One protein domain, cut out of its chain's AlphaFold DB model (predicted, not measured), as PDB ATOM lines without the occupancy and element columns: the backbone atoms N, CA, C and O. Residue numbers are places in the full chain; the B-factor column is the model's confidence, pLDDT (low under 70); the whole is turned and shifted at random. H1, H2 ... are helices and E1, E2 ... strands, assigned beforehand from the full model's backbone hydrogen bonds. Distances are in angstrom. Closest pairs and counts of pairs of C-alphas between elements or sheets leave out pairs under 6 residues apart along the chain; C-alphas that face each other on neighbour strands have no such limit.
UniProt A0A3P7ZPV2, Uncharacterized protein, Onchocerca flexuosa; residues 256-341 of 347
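What this domain is: This is residues 256 to 341 of the 347 residues of an uncharacterized protein of Onchocerca flexuosa (UniProt A0A3P7ZPV2). A small compact head, made of a three-stranded antiparallel sheet with the short helix H1 packed over one face, has one very long helix, H2, leading out of it as an arm. The beginning of H2, residues 303 to 313, packs on the sheet over E1 and E3, while residues 314 to 341 stick out alone and make most of the length. The printed part has 86 residues, with the named elements E1, H1, E2, E3 and H2 along the chain and the sheet order E1, E3, E2; the class is mixed, helices and strands. The whole is only just extended, close to loose, with a radius of gyration of the C-alphas of 18.4 A and spans of 61 by 27 by 19 A.

How they stand to each other: Start at E1, residues 259 to 263, an edge strand antiparallel to the inner strand E3, residues 295 to 300, at 155 degrees; look for N 260 and O 298, 2.8 A apart. On the other side of E3 is the edge strand E2, residues 285 to 292, antiparallel at 165 degrees, with N 289 and O 297 at 2.9 A; E2 and E3 form a hairpin. H1, residues 272 to 280, is on the sheet at a height of 8.7 A, over E3, and runs along the strands, though only just, at 27 degrees to E3 on the local plane. Its closest C-alphas to E2 are those of Val 272 and Arg 290, 6.5 A apart. E1, H1 and E2 form a split strand-helix-strand unit, two strands running the same way with E3 between them, and its crossover is right-handed. H2, residues 303 to 341, is on the sheet over E1 and E3 and runs along the strands, at 22 degrees to E1 on the local plane; the C-alphas of Phe 300 and Ala 306, the closest of E3 and H2, are 5.8 A apart. With H1 and H2 on one face of the sheet, there are two layers, helices and sheet. H1 and H2 are close but not clearly touching, about perpendicular at 75 degrees, with the C-alphas of Ala 279 and Phe 309 closest at 7.2 A. In both helices every O i to N i+4 pair is within hydrogen-bond range.

Where its parts are: Find C-alpha 259 at (-44.886, 38.395, 18.764), where E1 begins its 13.2 A. H1 covers 12.2 A, E2 19.2 A and E3 16.6 A. From C-alpha 303 at (-51.782, 41.492, 23.659), H2 runs 56.0 A to C-alpha 341 at (-63.871, 59.113, -28.112).

The domain as a whole: The two C-alphas farthest apart are those of Ala 256 and Phe 341, at 61.2 A. Without the free stretch, the body of 58 residues spans 29 by 19 by 18 A. The printed part has no cut; the link from E1 to H1 is short, and the other three are tight. The mean pLDDT of the printed part is 76.8; look for values under 70 at residues 265 to 269, 313 to 323 and 335 to 341.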
ATOM      1  N   ALA A 256     -49.941  34.799  27.577       70.00
ATOM      2  CA  ALA A 256     -49.630  34.585  26.170       70.00
ATOM      3  C   ALA A 256     -49.167  35.913  25.558       70.00
ATOM      4  O   ALA A 256     -49.918  36.887  25.555       70.00
ATOM      5  N   TYR A 257     -47.936  35.948  25.052       75.12
ATOM      6  CA  TYR A 257     -47.381  37.113  24.370       75.12
ATOM      7  C   TYR A 257     -47.582  36.983  22.860       75.12
ATOM      8  O   TYR A 257     -47.291  35.935  22.285       75.12
ATOM      9  N   LEU A 258     -48.047  38.056  22.218       81.88
ATOM     10  CA  LEU A 258     -48.123  38.138  20.762       81.88
ATOM     11  C   LEU A 258     -46.816  38.737  20.234       81.88
ATOM     12  O   LEU A 258     -46.499  39.894  20.510       81.88
ATOM     13  N   ALA A 259     -46.055  37.930  19.495       83.81
ATOM     14  CA  ALA A 259     -44.886  38.395  18.764       83.81
ATOM     15  C   ALA A 259     -45.324  38.973  17.413       83.81
ATOM     16  O   ALA A 259     -46.042  38.321  16.656       83.81
ATOM     17  N   VAL A 260     -44.876  40.188  17.111       84.38
ATOM     18  CA  VAL A 260     -45.078  40.859  15.824       84.38
ATOM     19  C   VAL A 260     -43.758  40.821  15.058       84.38
ATOM     20  O   VAL A 260     -42.695  41.070  15.627       84.38
ATOM     21  N   VAL A 261     -43.812  40.513  13.763       85.81
ATOM     22  CA  VAL A 261     -42.647  40.552  12.868       85.81
ATOM     23  C   VAL A 261     -42.901  41.598  11.791       85.81
ATOM     24  O   VAL A 261     -43.890  41.522  11.066       85.81
ATOM     25  N   VAL A 262     -42.005  42.576  11.700       83.94
ATOM     26  CA  VAL A 262     -42.012  43.635  10.687       83.94
ATOM     27  C   VAL A 262     -40.972  43.278   9.627       83.94
ATOM     28  O   VAL A 262     -39.824  43.001   9.972       83.94
ATOM     29  N   ASN A 263     -41.367  43.282   8.353       82.81
ATOM     30  CA  ASN A 263     -40.507  42.963   7.209       82.81
ATOM     31  C   ASN A 263     -40.452  44.144   6.225       82.81
ATOM     32  O   ASN A 263     -41.486  44.740   5.922       82.81
ATOM     33  N   SER A 264     -39.261  44.465   5.717       75.50
ATOM     34  CA  SER A 264     -39.039  45.529   4.732       75.50
ATOM     35  C   SER A 264     -39.231  44.986   3.321       75.50
ATOM     36  O   SER A 264     -38.418  44.200   2.835       75.50
ATOM     37  N   LEU A 265     -40.288  45.430   2.637       66.81
ATOM     38  CA  LEU A 265     -40.523  45.078   1.231       66.81
ATOM     39  C   LEU A 265     -39.492  45.718   0.284       66.81
ATOM     40  O   LEU A 265     -39.258  45.205  -0.807       66.81
ATOM     41  N   ASN A 266     -38.851  46.808   0.713       64.69
ATOM     42  CA  ASN A 266     -37.988  47.638  -0.130       64.69
ATOM     43  C   ASN A 266     -36.507  47.219  -0.081       64.69
ATOM     44  O   ASN A 266     -35.668  47.934  -0.614       64.69
ATOM     45  N   GLN A 267     -36.167  46.128   0.617       59.88
ATOM     46  CA  GLN A 267     -34.791  45.653   0.888       59.88
ATOM     47  C   GLN A 267     -33.862  46.650   1.620       59.88
ATOM     48  O   GLN A 267     -32.733  46.304   1.953       59.88
ATOM     49  N   VAL A 268     -34.341  47.860   1.929       64.31
ATOM     50  CA  VAL A 268     -33.653  48.835   2.783       64.31
ATOM     51  C   VAL A 268     -33.568  48.279   4.214       64.31
ATOM     52  O   VAL A 268     -34.613  47.879   4.752       64.31
ATOM     53  N   PRO A 269     -32.379  48.295   4.855       63.31
ATOM     54  CA  PRO A 269     -32.193  47.766   6.200       63.31
ATOM     55  C   PRO A 269     -33.053  48.519   7.219       63.31
ATOM     56  O   PRO A 269     -33.023  49.751   7.319       63.31
ATOM     57  N   ILE A 270     -33.820  47.770   8.013       75.31
ATOM     58  CA  ILE A 270     -34.698  48.368   9.019       75.31
ATOM     59  C   ILE A 270     -33.865  48.870  10.200       75.31
ATOM     60  O   ILE A 270     -33.191  48.099  10.884       75.31
ATOM     61  N   ASN A 271     -33.993  50.163  10.491       82.31
ATOM     62  CA  ASN A 271     -33.476  50.761  11.715       82.31
ATOM     63  C   ASN A 271     -34.336  50.300  12.901       82.31
ATOM     64  O   ASN A 271     -35.496  50.706  13.018       82.31
ATOM     65  N   VAL A 272     -33.767  49.454  13.766       85.56
ATOM     66  CA  VAL A 272     -34.465  48.840  14.911       85.56
ATOM     67  C   VAL A 272     -35.102  49.903  15.801       85.56
ATOM     68  O   VAL A 272     -36.254  49.754  16.201       85.56
ATOM     69  N   ASP A 273     -34.403  51.009  16.043       86.44
ATOM     70  CA  ASP A 273     -34.844  52.056  16.967       86.44
ATOM     71  C   ASP A 273     -35.996  52.896  16.415       86.44
ATOM     72  O   ASP A 273     -36.887  53.272  17.170       86.44
ATOM     73  N   LYS A 274     -36.081  53.081  15.089       86.31
ATOM     74  CA  LYS A 274     -37.267  53.693  14.464       86.31
ATOM     75  C   LYS A 274     -38.509  52.826  14.689       86.31
ATOM     76  O   LYS A 274     -39.566  53.350  15.021       86.31
ATOM     77  N   ILE A 275     -38.381  51.500  14.567       86.69
ATOM     78  CA  ILE A 275     -39.483  50.571  14.866       86.69
ATOM     79  C   ILE A 275     -39.782  50.517  16.368       86.69
ATOM     80  O   ILE A 275     -40.951  50.433  16.737       86.69
ATOM     81  N   ARG A 276     -38.759  50.605  17.228       88.31
ATOM     82  CA  ARG A 276     -38.907  50.655  18.689       88.31
ATOM     83  C   ARG A 276     -39.751  51.858  19.120       88.31
ATOM     84  O   ARG A 276     -40.785  51.651  19.737       88.31
ATOM     85  N   ILE A 277     -39.387  53.065  18.680       88.81
ATOM     86  CA  ILE A 277     -40.117  54.312  18.971       88.81
ATOM     87  C   ILE A 277     -41.579  54.214  18.502       88.81
ATOM     88  O   ILE A 277     -42.507  54.546  19.242       88.81
ATOM     89  N   ILE A 278     -41.825  53.698  17.290       87.50
ATOM     90  CA  ILE A 278     -43.199  53.545  16.781       87.50
ATOM     91  C   ILE A 278     -43.971  52.465  17.563       87.50
ATOM     92  O   ILE A 278     -45.169  52.613  17.784       87.50
ATOM     93  N   ALA A 279     -43.320  51.403  18.038       86.62
ATOM     94  CA  ALA A 279     -43.960  50.415  18.902       86.62
ATOM     95  C   ALA A 279     -44.293  50.997  20.291       86.62
ATOM     96  O   ALA A 279     -45.415  50.819  20.762       86.62
ATOM     97  N   GLU A 280     -43.375  51.756  20.893       89.19
ATOM     98  CA  GLU A 280     -43.536  52.417  22.196       89.19
ATOM     99  C   GLU A 280     -44.706  53.421  22.200       89.19
ATOM    100  O   GLU A 280     -45.477  53.445  23.158       89.19
ATOM    101  N   THR A 281     -44.939  54.159  21.102       89.06
ATOM    102  CA  THR A 281     -46.142  55.020  20.966       89.06
ATOM    103  C   THR A 281     -47.469  54.248  20.868       89.06
ATOM    104  O   THR A 281     -48.538  54.827  21.070       89.06
ATOM    105  N   VAL A 282     -47.439  52.940  20.580       87.44
ATOM    106  CA  VAL A 282     -48.635  52.079  20.521       87.44
ATOM    107  C   VAL A 282     -48.853  51.294  21.822       87.44
ATOM    108  O   VAL A 282     -50.006  50.994  22.154       87.44
ATOM    109  N   GLY A 283     -47.788  50.992  22.573       86.56
ATOM    110  CA  GLY A 283     -47.855  50.431  23.924       86.56
ATOM    111  C   GLY A 283     -46.537  49.814  24.421       86.56
ATOM    112  O   GLY A 283     -45.556  49.752  23.683       86.56
ATOM    113  N   PRO A 284     -46.498  49.320  25.673       88.44
ATOM    114  CA  PRO A 284     -45.272  48.834  26.309       88.44
ATOM    115  C   PRO A 284     -44.685  47.594  25.610       88.44
ATOM    116  O   PRO A 284     -45.310  46.528  25.554       88.44
ATOM    117  N   THR A 285     -43.447  47.709  25.116       89.25
ATOM    118  CA  THR A 285     -42.691  46.585  24.534       89.25
ATOM    119  C   THR A 285     -41.791  45.901  25.563       89.25
ATOM    120  O   THR A 285     -41.065  46.572  26.287       89.25
ATOM    121  N   LYS A 286     -41.782  44.561  25.595       87.69
ATOM    122  CA  LYS A 286     -40.845  43.767  26.415       87.69
ATOM    123  C   LYS A 286     -39.499  43.528  25.756       87.69
ATOM    124  O   LYS A 286     -38.495  43.391  26.448       87.69
ATOM    125  N   LYS A 287     -39.492  43.352  24.436       88.19
ATOM    126  CA  LYS A 287     -38.275  43.058  23.680       88.19
ATOM    127  C   LYS A 287     -38.473  43.435  22.221       88.19
ATOM    128  O   LYS A 287     -39.451  43.011  21.610       88.19
ATOM    129  N   VAL A 288     -37.508  44.159  21.667       89.81
ATOM    130  CA  VAL A 288     -37.377  44.421  20.231       89.81
ATOM    131  C   VAL A 288     -35.987  43.952  19.815       89.81
ATOM    132  O   VAL A 288     -35.016  44.215  20.522       89.81
ATOM    133  N   TRP A 289     -35.878  43.204  18.718       89.94
ATOM    134  CA  TRP A 289     -34.592  42.741  18.194       89.94
ATOM    135  C   TRP A 289     -34.626  42.583  16.672       89.94
ATOM    136  O   TRP A 289     -35.677  42.343  16.075       89.94
ATOM    137  N   ARG A 290     -33.462  42.708  16.032       88.69
ATOM    138  CA  ARG A 290     -33.283  42.419  14.603       88.69
ATOM    139  C   ARG A 290     -33.200  40.899  14.426       88.69
ATOM    140  O   ARG A 290     -32.358  40.269  15.059       88.69
ATOM    141  N   SER A 291     -34.083  40.320  13.615       82.75
ATOM    142  CA  SER A 291     -34.107  38.871  13.331       82.75
ATOM    143  C   SER A 291     -33.405  38.532  12.015       82.75
ATOM    144  O   SER A 291     -32.819  37.463  11.881       82.75
ATOM    145  N   SER A 292     -33.420  39.459  11.060       80.81
ATOM    146  CA  SER A 292     -32.567  39.466   9.869       80.81
ATOM    147  C   SER A 292     -32.359  40.911   9.423       80.81
ATOM    148  O   SER A 292     -32.969  41.829   9.971       80.81
ATOM    149  N   GLU A 293     -31.524  41.153   8.416       78.06
ATOM    150  CA  GLU A 293     -31.194  42.520   7.997       78.06
ATOM    151  C   GLU A 293     -32.427  43.360   7.622       78.06
ATOM    152  O   GLU A 293     -32.491  44.549   7.956       78.06
ATOM    153  N   ASN A 294     -33.434  42.695   7.049       81.19
ATOM    154  CA  ASN A 294     -34.702  43.268   6.605       81.19
ATOM    155  C   ASN A 294     -35.897  42.914   7.512       81.19
ATOM    156  O   ASN A 294     -37.022  43.284   7.176       81.19
ATOM    157  N   THR A 295     -35.688  42.239   8.657       84.06
ATOM    158  CA  THR A 295     -36.770  41.921   9.611       84.06
ATOM    159  C   THR A 295     -36.458  42.294  11.061       84.06
ATOM    160  O   THR A 295     -35.399  41.982  11.611       84.06
ATOM    161  N   VAL A 296     -37.435  42.919  11.719       87.12
ATOM    162  CA  VAL A 296     -37.393  43.258  13.149       87.12
ATOM    163  C   VAL A 296     -38.554  42.561  13.848       87.12
ATOM    164  O   VAL A 296     -39.687  42.578  13.368       87.12
ATOM    165  N   SER A 297     -38.270  41.923  14.978       88.06
ATOM    166  CA  SER A 297     -39.245  41.198  15.788       88.06
ATOM    167  C   SER A 297     -39.465  41.918  17.113       88.06
ATOM    168  O   SER A 297     -38.515  42.344  17.769       88.06
ATOM    169  N   LEU A 298     -40.736  42.079  17.482       89.38
ATOM    170  CA  LEU A 298     -41.189  42.818  18.658       89.38
ATOM    171  C   LEU A 298     -42.131  41.942  19.487       89.38
ATOM    172  O   LEU A 298     -42.978  41.233  18.946       89.38
ATOM    173  N   ILE A 299     -42.018  42.033  20.809       89.81
ATOM    174  CA  ILE A 299     -42.976  41.476  21.767       89.81
ATOM    175  C   ILE A 299     -43.491  42.618  22.643       89.81
ATOM    176  O   ILE A 299     -42.699  43.305  23.289       89.81
ATOM    177  N   PHE A 300     -44.812  42.777  22.707       89.06
ATOM    178  CA  PHE A 300     -45.480  43.670  23.658       89.06
ATOM    179  C   PHE A 300     -45.734  42.967  25.001       89.06
ATOM    180  O   PHE A 300     -45.892  41.746  25.045       89.06
ATOM    181  N   GLU A 301     -45.794  43.728  26.097       87.50
ATOM    182  CA  GLU A 301     -46.297  43.244  27.398       87.50
ATOM    183  C   GLU A 301     -47.781  42.859  27.287       87.50
ATOM    184  O   GLU A 301     -48.205  41.832  27.824       87.50
ATOM    185  N   GLU A 302     -48.551  43.662  26.548       85.12
ATOM    186  CA  GLU A 302     -49.988  43.497  26.368       85.12
ATOM    187  C   GLU A 302     -50.349  43.018  24.960       85.12
ATOM    188  O   GLU A 302     -49.909  43.551  23.939       85.12
ATOM    189  N   HIS A 303     -51.233  42.021  24.907       82.19
ATOM    190  CA  HIS A 303     -51.782  41.492  23.659       82.19
ATOM    191  C   HIS A 303     -52.578  42.554  22.872       82.19
ATOM    192  O   HIS A 303     -52.594  42.532  21.641       82.19
ATOM    193  N   GLU A 304     -53.229  43.497  23.559       84.31
ATOM    194  CA  GLU A 304     -54.052  44.525  22.912       84.31
ATOM    195  C   GLU A 304     -53.206  45.578  22.186       84.31
ATOM    196  O   GLU A 304     -53.526  45.910  21.043       84.31
ATOM    197  N   SER A 305     -52.073  46.008  22.757       85.44
ATOM    198  CA  SER A 305     -51.098  46.877  22.076       85.44
ATOM    199  C   SER A 305     -50.547  46.221  20.808       85.44
ATOM    200  O   SER A 305     -50.553  46.839  19.744       85.44
ATOM    201  N   ALA A 306     -50.162  44.940  20.879       85.31
ATOM    202  CA  ALA A 306     -49.706  44.182  19.712       85.31
ATOM    203  C   ALA A 306     -50.781  44.105  18.613       85.31
ATOM    204  O   ALA A 306     -50.498  44.333  17.435       85.31
ATOM    205  N   LYS A 307     -52.038  43.845  18.994       83.81
ATOM    206  CA  LYS A 307     -53.173  43.795  18.063       83.81
ATOM    207  C   LYS A 307     -53.465  45.167  17.436       83.81
ATOM    208  O   LYS A 307     -53.722  45.246  16.235       83.81
ATOM    209  N   LYS A 308     -53.377  46.250  18.217       83.94
ATOM    210  CA  LYS A 308     -53.512  47.644  17.757       83.94
ATOM    211  C   LYS A 308     -52.406  48.011  16.760       83.94
ATOM    212  O   LYS A 308     -52.711  48.563  15.706       83.94
ATOM    213  N   PHE A 309     -51.158  47.626  17.041       84.19
ATOM    214  CA  PHE A 309     -50.017  47.798  16.133       84.19
ATOM    215  C   PHE A 309     -50.251  47.063  14.805       84.19
ATOM    216  O   PHE A 309     -50.183  47.675  13.739       84.19
ATOM    217  N   MET A 310     -50.626  45.776  14.854       79.81
ATOM    218  CA  MET A 310     -50.952  44.995  13.652       79.81
ATOM    219  C   MET A 310     -52.059  45.647  12.813       79.81
ATOM    220  O   MET A 310     -51.909  45.761  11.596       79.81
ATOM    221  N   PHE A 311     -53.147  46.115  13.433       78.94
ATOM    222  CA  PHE A 311     -54.222  46.792  12.703       78.94
ATOM    223  C   PHE A 311     -53.791  48.126  12.089       78.94
ATOM    224  O   PHE A 311     -54.239  48.431  10.987       78.94
ATOM    225  N   HIS A 312     -52.922  48.900  12.746       73.44
ATOM    226  CA  HIS A 312     -52.444  50.176  12.208       73.44
ATOM    227  C   HIS A 312     -51.713  49.978  10.870       73.44
ATOM    228  O   HIS A 312     -52.039  50.628   9.876       73.44
ATOM    229  N   TYR A 313     -50.793  49.011  10.810       66.06
ATOM    230  CA  TYR A 313     -50.061  48.689   9.583       66.06
ATOM    231  C   TYR A 313     -50.920  47.942   8.548       66.06
ATOM    232  O   TYR A 313     -50.861  48.263   7.362       66.06
ATOM    233  N   HIS A 314     -51.778  47.002   8.963       61.97
ATOM    234  CA  HIS A 314     -52.647  46.271   8.028       61.97
ATOM    235  C   HIS A 314     -53.728  47.167   7.398       61.97
ATOM    236  O   HIS A 314     -54.077  46.991   6.232       61.97
ATOM    237  N   ARG A 315     -54.232  48.173   8.132       56.19
ATOM    238  CA  ARG A 315     -55.120  49.210   7.579       56.19
ATOM    239  C   ARG A 315     -54.387  50.082   6.561       56.19
ATOM    240  O   ARG A 315     -54.973  50.394   5.532       56.19
ATOM    241  N   PHE A 316     -53.116  50.411   6.800       52.28
ATOM    242  CA  PHE A 316     -52.289  51.150   5.842       52.28
ATOM    243  C   PHE A 316     -52.110  50.373   4.525       52.28
ATOM    244  O   PHE A 316     -52.327  50.925   3.451       52.28
ATOM    245  N   VAL A 317     -51.827  49.064   4.601       54.88
ATOM    246  CA  VAL A 317     -51.764  48.177   3.421       54.88
ATOM    247  C   VAL A 317     -53.109  48.112   2.689       54.88
ATOM    248  O   VAL A 317     -53.133  48.198   1.464       54.88
ATOM    249  N   HIS A 318     -54.232  48.007   3.408       51.91
ATOM    250  CA  HIS A 318     -55.561  48.007   2.783       51.91
ATOM    251  C   HIS A 318     -55.908  49.327   2.091       51.91
ATOM    252  O   HIS A 318     -56.510  49.286   1.024       51.91
ATOM    253  N   ILE A 319     -55.538  50.475   2.670       55.12
ATOM    254  CA  ILE A 319     -55.761  51.788   2.053       55.12
ATOM    255  C   ILE A 319     -54.918  51.909   0.782       55.12
ATOM    256  O   ILE A 319     -55.481  52.138  -0.280       55.12
ATOM    257  N   LEU A 320     -53.608  51.641   0.841       55.81
ATOM    258  CA  LEU A 320     -52.738  51.686  -0.344       55.81
ATOM    259  C   LEU A 320     -53.182  50.716  -1.452       55.81
ATOM    260  O   LEU A 320     -53.065  51.030  -2.633       55.81
ATOM    261  N   LEU A 321     -53.711  49.545  -1.090       60.69
ATOM    262  CA  LEU A 321     -54.257  48.584  -2.050       60.69
ATOM    263  C   LEU A 321     -55.604  49.045  -2.636       60.69
ATOM    264  O   LEU A 321     -55.864  48.778  -3.807       60.69
ATOM    265  N   LEU A 322     -56.435  49.757  -1.867       64.75
ATOM    266  CA  LEU A 322     -57.657  50.384  -2.373       64.75
ATOM    267  C   LEU A 322     -57.321  51.526  -3.343       64.75
ATOM    268  O   LEU A 322     -57.843  51.533  -4.452       64.75
ATOM    269  N   GLU A 323     -56.397  52.414  -2.968       67.75
ATOM    270  CA  GLU A 323     -55.881  53.500  -3.817       67.75
ATOM    271  C   GLU A 323     -55.298  52.961  -5.129       67.75
ATOM    272  O   GLU A 323     -55.644  53.441  -6.204       67.75
ATOM    273  N   LEU A 324     -54.480  51.901  -5.083       70.31
ATOM    274  CA  LEU A 324     -53.944  51.268  -6.293       70.31
ATOM    275  C   LEU A 324     -55.032  50.628  -7.169       70.31
ATOM    276  O   LEU A 324     -54.919  50.678  -8.392       70.31
ATOM    277  N   ILE A 325     -56.087  50.052  -6.581       75.75
ATOM    278  CA  ILE A 325     -57.234  49.530  -7.341       75.75
ATOM    279  C   ILE A 325     -58.042  50.674  -7.960       75.75
ATOM    280  O   ILE A 325     -58.405  50.577  -9.130       75.75
ATOM    281  N   ILE A 326     -58.285  51.761  -7.224       77.81
ATOM    282  CA  ILE A 326     -58.999  52.949  -7.710       77.81
ATOM    283  C   ILE A 326     -58.201  53.618  -8.833       77.81
ATOM    284  O   ILE A 326     -58.752  53.861  -9.901       77.81
ATOM    285  N   PHE A 327     -56.895  53.825  -8.663       74.88
ATOM    286  CA  PHE A 327     -56.025  54.402  -9.688       74.88
ATOM    287  C   PHE A 327     -55.919  53.502 -10.927       74.88
ATOM    288  O   PHE A 327     -55.996  53.990 -12.055       74.88
ATOM    289  N   ALA A 328     -55.812  52.180 -10.750       74.12
ATOM    290  CA  ALA A 328     -55.848  51.230 -11.862       74.12
ATOM    291  C   ALA A 328     -57.213  51.210 -12.570       74.12
ATOM    292  O   ALA A 328     -57.252  51.092 -13.793       74.12
ATOM    293  N   PHE A 329     -58.319  51.356 -11.835       77.94
ATOM    294  CA  PHE A 329     -59.665  51.444 -12.396       77.94
ATOM    295  C   PHE A 329     -59.862  52.753 -13.167       77.94
ATOM    296  O   PHE A 329     -60.243  52.697 -14.329       77.94
ATOM    297  N   ILE A 330     -59.505  53.904 -12.591       78.88
ATOM    298  CA  ILE A 330     -59.536  55.215 -13.258       78.88
ATOM    299  C   ILE A 330     -58.669  55.193 -14.519       78.88
ATOM    300  O   ILE A 330     -59.143  55.597 -15.572       78.88
ATOM    301  N   ARG A 331     -57.442  54.657 -14.458       74.38
ATOM    302  CA  ARG A 331     -56.543  54.524 -15.619       74.38
ATOM    303  C   ARG A 331     -57.049  53.531 -16.672       74.38
ATOM    304  O   ARG A 331     -56.723  53.679 -17.845       74.38
ATOM    305  N   CYS A 332     -57.815  52.516 -16.272       71.38
ATOM    306  CA  CYS A 332     -58.488  51.608 -17.200       71.38
ATOM    307  C   CYS A 332     -59.669  52.315 -17.877       71.38
ATOM    308  O   CYS A 332     -59.760  52.310 -19.098       71.38
ATOM    309  N   VAL A 333     -60.519  52.989 -17.097       77.38
ATOM    310  CA  VAL A 333     -61.684  53.736 -17.584       77.38
ATOM    311  C   VAL A 333     -61.263  54.875 -18.504       77.38
ATOM    312  O   VAL A 333     -61.783  54.934 -19.607       77.38
ATOM    313  N   THR A 334     -60.301  55.727 -18.132       70.62
ATOM    314  CA  THR A 334     -59.839  56.821 -19.009       70.62
ATOM    315  C   THR A 334     -59.184  56.308 -20.281       70.62
ATOM    316  O   THR A 334     -59.383  56.912 -21.329       70.62
ATOM    317  N   ARG A 335     -58.474  55.172 -20.236       68.56
ATOM    318  CA  ARG A 335     -57.975  54.525 -21.454       68.56
ATOM    319  C   ARG A 335     -59.122  54.035 -22.339       68.56
ATOM    320  O   ARG A 335     -59.166  54.417 -23.497       68.56
ATOM    321  N   CYS A 336     -60.074  53.281 -21.790       64.81
ATOM    322  CA  CYS A 336     -61.249  52.832 -22.539       64.81
ATOM    323  C   CYS A 336     -62.113  53.996 -23.053       64.81
ATOM    324  O   CYS A 336     -62.764  53.833 -24.074       64.81
ATOM    325  N   TYR A 337     -62.136  55.145 -22.366       61.12
ATOM    326  CA  TYR A 337     -62.850  56.344 -22.810       61.12
ATOM    327  C   TYR A 337     -62.120  57.027 -23.971       61.12
ATOM    328  O   TYR A 337     -62.754  57.362 -24.960       61.12
ATOM    329  N   LEU A 338     -60.792  57.180 -23.893       59.44
ATOM    330  CA  LEU A 338     -59.972  57.703 -24.994       59.44
ATOM    331  C   LEU A 338     -60.041  56.795 -26.232       59.44
ATOM    332  O   LEU A 338     -60.262  57.293 -27.330       59.44
ATOM    333  N   ASP A 339     -59.961  55.475 -26.036       56.88
ATOM    334  CA  ASP A 339     -60.120  54.462 -27.090       56.88
ATOM    335  C   ASP A 339     -61.562  54.434 -27.686       56.88
ATOM    336  O   ASP A 339     -61.789  53.761 -28.689       56.88
ATOM    337  N   LEU A 340     -62.537  55.152 -27.095       56.38
ATOM    338  CA  LEU A 340     -63.936  55.277 -27.559       56.38
ATOM    339  C   LEU A 340     -64.317  56.671 -28.090       56.38
ATOM    340  O   LEU A 340     -65.342  56.789 -28.755       56.38
ATOM    341  N   PHE A 341     -63.542  57.716 -27.784       51.66
ATOM    342  CA  PHE A 341     -63.871  59.113 -28.112       51.66
ATOM    343  C   PHE A 341     -62.960  59.738 -29.177       51.66
ATOM    344  O   PHE A 341     -63.056  60.940 -29.417       51.66
TER     345      PHE A 341